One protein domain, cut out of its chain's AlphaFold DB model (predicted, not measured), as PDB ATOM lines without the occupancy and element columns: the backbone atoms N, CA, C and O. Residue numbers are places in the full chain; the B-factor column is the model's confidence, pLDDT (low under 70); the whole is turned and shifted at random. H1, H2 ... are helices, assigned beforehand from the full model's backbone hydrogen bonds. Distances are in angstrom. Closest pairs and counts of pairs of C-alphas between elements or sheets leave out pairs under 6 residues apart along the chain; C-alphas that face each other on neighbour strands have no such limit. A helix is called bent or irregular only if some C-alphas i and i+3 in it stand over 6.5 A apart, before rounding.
ATOM      1  N   PRO A   7     -23.610 176.274  31.040       78.06
ATOM      2  CA  PRO A   7     -24.428 177.336  31.634       78.06
ATOM      3  C   PRO A   7     -23.793 177.918  32.900       78.06
ATOM      4  O   PRO A   7     -23.716 179.131  33.054       78.06
ATOM      5  N   ARG A   8     -23.239 177.048  33.751       70.94
ATOM      6  CA  ARG A   8     -22.601 177.436  35.011       70.94
ATOM      7  C   ARG A   8     -21.334 178.260  34.787       70.94
ATOM      8  O   ARG A   8     -21.037 179.141  35.574       70.94
ATOM      9  N   TYR A   9     -20.605 177.995  33.704       72.06
ATOM     10  CA  TYR A   9     -19.440 178.793  33.319       72.06
ATOM     11  C   TYR A   9     -19.828 180.244  32.987       72.06
ATOM     12  O   TYR A   9     -19.219 181.175  33.501       72.06
ATOM     13  N   ARG A  10     -20.908 180.437  32.215       76.38
ATOM     14  CA  ARG A  10     -21.424 181.772  31.863       76.38
ATOM     15  C   ARG A  10     -21.889 182.581  33.068       76.38
ATOM     16  O   ARG A  10     -21.681 183.786  33.104       76.38
ATOM     17  N   GLU A  11     -22.521 181.939  34.045       75.75
ATOM     18  CA  GLU A  11     -22.957 182.616  35.274       75.75
ATOM     19  C   GLU A  11     -21.772 183.106  36.119       75.75
ATOM     20  O   GLU A  11     -21.875 184.140  36.780       75.75
ATOM     21  N   ILE A  12     -20.651 182.376  36.081       70.25
ATOM     22  CA  ILE A  12     -19.401 182.756  36.750       70.25
ATOM     23  C   ILE A  12     -18.735 183.922  36.013       70.25
ATOM     24  O   ILE A  12     -18.353 184.893  36.657       70.25
ATOM     25  N   GLU A  13     -18.655 183.873  34.680       74.06
ATOM     26  CA  GLU A  13     -18.147 184.993  33.870       74.06
ATOM     27  C   GLU A  13     -18.986 186.268  34.043       74.06
ATOM     28  O   GLU A  13     -18.441 187.366  34.088       74.06
ATOM     29  N   ALA A  14     -20.306 186.127  34.183       77.00
ATOM     30  CA  ALA A  14     -21.229 187.237  34.408       77.00
ATOM     31  C   ALA A  14     -21.230 187.764  35.859       77.00
ATOM     32  O   ALA A  14     -21.983 188.686  36.166       77.00
ATOM     33  N   GLY A  15     -20.447 187.166  36.769       63.97
ATOM     34  CA  GLY A  15     -20.395 187.551  38.185       63.97
ATOM     35  C   GLY A  15     -21.677 187.264  38.982       63.97
ATOM     36  O   GLY A  15     -21.811 187.719  40.113       63.97
ATOM     37  N   SER A  16     -22.625 186.508  38.415       61.91
ATOM     38  CA  SER A  16     -23.943 186.227  39.008       61.91
ATOM     39  C   SER A  16     -23.956 184.979  39.903       61.91
ATOM     40  O   SER A  16     -25.000 184.631  40.460       61.91
ATOM     41  N   SER A  17     -22.828 184.277  40.028       59.72
ATOM     42  CA  SER A  17     -22.707 183.015  40.761       59.72
ATOM     43  C   SER A  17     -21.485 183.017  41.672       59.72
ATOM     44  O   SER A  17     -20.391 183.409  41.265       59.72
ATOM     45  N   VAL A  18     -21.664 182.534  42.905       63.09
ATOM     46  CA  VAL A  18     -20.563 182.290  43.846       63.09
ATOM     47  C   VAL A  18     -19.797 181.065  43.352       63.09
ATOM     48  O   VAL A  18     -20.140 179.921  43.658       63.09
ATOM     49  N   ALA A  19     -18.772 181.295  42.533       63.69
ATOM     50  CA  ALA A  19     -17.860 180.245  42.117       63.69
ATOM     51  C   ALA A  19     -17.037 179.788  43.332       63.69
ATOM     52  O   ALA A  19     -16.358 180.614  43.946       63.69
ATOM     53  N   PRO A  20     -17.046 178.495  43.693       76.31
ATOM     54  CA  PRO A  20     -16.118 178.012  44.704       76.31
ATOM     55  C   PRO A  20     -14.678 178.212  44.211       76.31
ATOM     56  O   PRO A  20     -14.409 178.111  43.013       76.31
ATOM     57  N   THR A  21     -13.734 178.437  45.129       80.69
ATOM     58  CA  THR A  21     -12.295 178.603  44.831       80.69
ATOM     59  C   THR A  21     -11.745 177.485  43.935       80.69
ATOM     60  O   THR A  21     -10.841 177.699  43.131       80.69
ATOM     61  N   THR A  22     -12.340 176.292  44.006       85.19
ATOM     62  CA  THR A  22     -12.024 175.145  43.147       85.19
ATOM     63  C   THR A  22     -12.223 175.423  41.655       85.19
ATOM     64  O   THR A  22     -11.467 174.898  40.841       85.19
ATOM     65  N   THR A  23     -13.188 176.261  41.268       87.25
ATOM     66  CA  THR A  23     -13.386 176.656  39.869       87.25
ATOM     67  C   THR A  23     -12.224 177.509  39.365       87.25
ATOM     68  O   THR A  23     -11.708 177.230  38.285       87.25
ATOM     69  N   LEU A  24     -11.760 178.479  40.158       84.50
ATOM     70  CA  LEU A  24     -10.598 179.311  39.823       84.50
ATOM     71  C   LEU A  24      -9.334 178.452  39.643       84.50
ATOM     72  O   LEU A  24      -8.637 178.581  38.639       84.50
ATOM     73  N   ILE A  25      -9.093 177.510  40.562       90.00
ATOM     74  CA  ILE A  25      -7.975 176.555  40.476       90.00
ATOM     75  C   ILE A  25      -8.056 175.719  39.188       90.00
ATOM     76  O   ILE A  25      -7.052 175.524  38.503       90.00
ATOM     77  N   ASN A  26      -9.250 175.229  38.836       89.31
ATOM     78  CA  ASN A  26      -9.443 174.428  37.627       89.31
ATOM     79  C   ASN A  26      -9.202 175.232  36.343       89.31
ATOM     80  O   ASN A  26      -8.623 174.692  35.401       89.31
ATOM     81  N   ILE A  27      -9.630 176.496  36.306       89.75
ATOM     82  CA  ILE A  27      -9.383 177.395  35.172       89.75
ATOM     83  C   ILE A  27      -7.881 177.659  35.032       89.75
ATOM     84  O   ILE A  27      -7.341 177.433  33.953       89.75
ATOM     85  N   ALA A  28      -7.195 178.044  36.114       93.31
ATOM     86  CA  ALA A  28      -5.750 178.284  36.096       93.31
ATOM     87  C   ALA A  28      -4.983 177.060  35.563       93.31
ATOM     88  O   ALA A  28      -4.226 177.173  34.600       93.31
ATOM     89  N   ARG A  29      -5.282 175.859  36.083       91.00
ATOM     90  CA  ARG A  29      -4.685 174.599  35.606       91.00
ATOM     91  C   ARG A  29      -4.971 174.329  34.125       91.00
ATOM     92  O   ARG A  29      -4.091 173.839  33.425       91.00
ATOM     93  N   ALA A  30      -6.186 174.604  33.647       95.25
ATOM     94  CA  ALA A  30      -6.541 174.395  32.242       95.25
ATOM     95  C   ALA A  30      -5.791 175.344  31.293       95.25
ATOM     96  O   ALA A  30      -5.567 174.986  30.139       95.25
ATOM     97  N   LEU A  31      -5.396 176.522  31.783       96.06
ATOM     98  CA  LEU A  31      -4.626 177.525  31.047       96.06
ATOM     99  C   LEU A  31      -3.103 177.366  31.200       96.06
ATOM    100  O   LEU A  31      -2.361 178.129  30.593       96.06
ATOM    101  N   GLY A  32      -2.627 176.400  31.994       95.00
ATOM    102  CA  GLY A  32      -1.197 176.247  32.289       95.00
ATOM    103  C   GLY A  32      -0.642 177.325  33.226       95.00
ATOM    104  O   GLY A  32       0.547 177.618  33.176       95.00
ATOM    105  N   LEU A  33      -1.501 177.924  34.055       95.69
ATOM    106  CA  LEU A  33      -1.147 178.949  35.035       95.69
ATOM    107  C   LEU A  33      -1.060 178.361  36.448       95.69
ATOM    108  O   LEU A  33      -1.770 177.411  36.794       95.69
ATOM    109  N   GLU A  34      -0.246 178.997  37.287       91.25
ATOM    110  CA  GLU A  34      -0.109 178.684  38.710       91.25
ATOM    111  C   GLU A  34      -0.697 179.800  39.584       91.25
ATOM    112  O   GLU A  34      -0.744 180.966  39.193       91.25
ATOM    113  N   LEU A  35      -1.171 179.431  40.778       91.00
ATOM    114  CA  LEU A  35      -1.726 180.357  41.765       91.00
ATOM    115  C   LEU A  35      -0.839 180.373  43.009       91.00
ATOM    116  O   LEU A  35      -0.484 179.315  43.527       91.00
ATOM    117  N   MET A  36      -0.554 181.567  43.525       91.75
ATOM    118  CA  MET A  36       0.233 181.764  44.741       91.75
ATOM    119  C   MET A  36      -0.538 182.633  45.735       91.75
ATOM    120  O   MET A  36      -1.071 183.682  45.376       91.75
ATOM    121  N   LEU A  37      -0.592 182.200  46.997       92.88
ATOM    122  CA  LEU A  37      -1.095 183.031  48.088       92.88
ATOM    123  C   LEU A  37       0.025 183.954  48.562       92.88
ATOM    124  O   LEU A  37       1.100 183.489  48.934       92.88
ATOM    125  N   VAL A  38      -0.250 185.254  48.580       93.25
ATOM    126  CA  VAL A  38       0.681 186.280  49.055       93.25
ATOM    127  C   VAL A  38       0.132 186.856  50.359       93.25
ATOM    128  O   VAL A  38      -1.044 187.230  50.402       93.25
ATOM    129  N   PRO A  39       0.936 186.946  51.436       97.00
ATOM    130  CA  PRO A  39       0.534 187.687  52.625       97.00
ATOM    131  C   PRO A  39       0.138 189.114  52.244       97.00
ATOM    132  O   PRO A  39       0.890 189.793  51.553       97.00
ATOM    133  N   GLN A  40      -1.015 189.595  52.714       94.25
ATOM    134  CA  GLN A  40      -1.561 190.885  52.267       94.25
ATOM    135  C   GLN A  40      -0.573 192.054  52.446       94.25
ATOM    136  O   GLN A  40      -0.485 192.926  51.589       94.25
ATOM    137  N   ALA A  41       0.223 192.037  53.520       96.62
ATOM    138  CA  ALA A  41       1.253 193.044  53.785       96.62
ATOM    139  C   ALA A  41       2.390 193.077  52.740       96.62
ATOM    140  O   ALA A  41       3.097 194.073  52.644       96.62
ATOM    141  N   MET A  42       2.572 192.006  51.965       96.31
ATOM    142  CA  MET A  42       3.622 191.874  50.951       96.31
ATOM    143  C   MET A  42       3.141 192.179  49.528       96.31
ATOM    144  O   MET A  42       3.977 192.258  48.633       96.31
ATOM    145  N   VAL A  43       1.833 192.370  49.307       94.56
ATOM    146  CA  VAL A  43       1.262 192.625  47.969       94.56
ATOM    147  C   VAL A  43       1.985 193.760  47.227       94.56
ATOM    148  O   VAL A  43       2.425 193.511  46.108       94.56
ATOM    149  N   PRO A  44       2.257 194.937  47.838       92.31
ATOM    150  CA  PRO A  44       2.938 196.021  47.126       92.31
ATOM    151  C   PRO A  44       4.351 195.658  46.649       92.31
ATOM    152  O   PRO A  44       4.793 196.121  45.601       92.31
ATOM    153  N   ALA A  45       5.069 194.829  47.414       92.88
ATOM    154  CA  ALA A  45       6.416 194.396  47.057       92.88
ATOM    155  C   ALA A  45       6.393 193.392  45.896       92.88
ATOM    156  O   ALA A  45       7.232 193.469  45.006       92.88
ATOM    157  N   VAL A  46       5.421 192.476  45.884       92.31
ATOM    158  CA  VAL A  46       5.235 191.537  44.769       92.31
ATOM    159  C   VAL A  46       4.835 192.282  43.496       92.31
ATOM    160  O   VAL A  46       5.414 192.019  42.446       92.31
ATOM    161  N   ASP A  47       3.927 193.256  43.588       90.62
ATOM    162  CA  ASP A  47       3.525 194.075  42.440       90.62
ATOM    163  C   ASP A  47       4.711 194.841  41.840       90.62
ATOM    164  O   ASP A  47       4.837 194.920  40.620       90.62
ATOM    165  N   ALA A  48       5.612 195.366  42.679       88.62
ATOM    166  CA  ALA A  48       6.821 196.049  42.219       88.62
ATOM    167  C   ALA A  48       7.759 195.126  41.422       88.62
ATOM    168  O   ALA A  48       8.362 195.571  40.452       88.62
ATOM    169  N   LEU A  49       7.851 193.843  41.791       87.56
ATOM    170  CA  LEU A  49       8.669 192.855  41.078       87.56
ATOM    171  C   LEU A  49       8.064 192.421  39.736       87.56
ATOM    172  O   LEU A  49       8.797 191.967  38.863       87.56
ATOM    173  N   LEU A  50       6.741 192.521  39.579       87.56
ATOM    174  CA  LEU A  50       6.036 192.152  38.348       87.56
ATOM    175  C   LEU A  50       5.988 193.283  37.314       87.56
ATOM    176  O   LEU A  50       5.559 193.045  36.184       87.56
ATOM    177  N   ARG A  51       6.394 194.506  37.681       82.25
ATOM    178  CA  ARG A  51       6.457 195.621  36.733       82.25
ATOM    179  C   ARG A  51       7.469 195.296  35.625       82.25
ATOM    180  O   ARG A  51       8.605 194.944  35.946       82.25
TER     181      ARG A  51
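AT A GLANCE: This is residues 7 to 51 of the 72 residues of the protein "Helix-turn-helix domain-containing protein" of Shinella sp. DD12 (UniProt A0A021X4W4). Going along the printed part from its first residue, you meet three short helices strung out in an open row with no shared core: H1 at one end, H2 between, and H3 at the other end. A stretched link, residues 31 to 39, bridges the space from H2 to H3. The printed part has 45 residues, with three named helices in the order H1, H2, H3 and no named strand, and its class is all helix. It is only just loose, close to extended, with a radius of gyration of the C-alphas of 13.8 A, and the C-alphas span 38 by 22 by 18 A.

HOW THE PARTS SIT: Look first at H1, residues 7 to 13, and then at H2, residues 21 to 30; these two are apart. Go on to H3, residues 40 to 50, which is apart from H2 and from H1. Residues 26 to 32, of which 26 to 30 belong to H2, stand free, and so do residues 39 to 45, of which 40 to 45 belong to H3. In the backbones of H1 and H2 every O i to N i+4 pair is within hydrogen-bond range; in H3 it is 5 of 7. H3 is irregular: C-alphas 41 and 44 are 7.5 A apart.

IN THESE COORDINATES: Find C-alpha 7 at (-24.428, 177.336, 31.634); from there H1 runs 10.2 A to C-alpha 13. H2 begins at C-alpha 21, at (-12.295, 178.603, 44.831), and runs 14.5 A to C-alpha 30. H3 runs 15.9 A from C-alpha 40 to C-alpha 50, at (6.036, 192.152, 38.348).

THE WHOLE: The two C-alphas farthest apart are those of Pro 7 and Ala 45, at 38.5 A. The printed part has no cut, and both links, H1 to H2 and H2 to H3, are short. The mean pLDDT of the printed part is 84.6; look for values under 70 at residues 15 to 19.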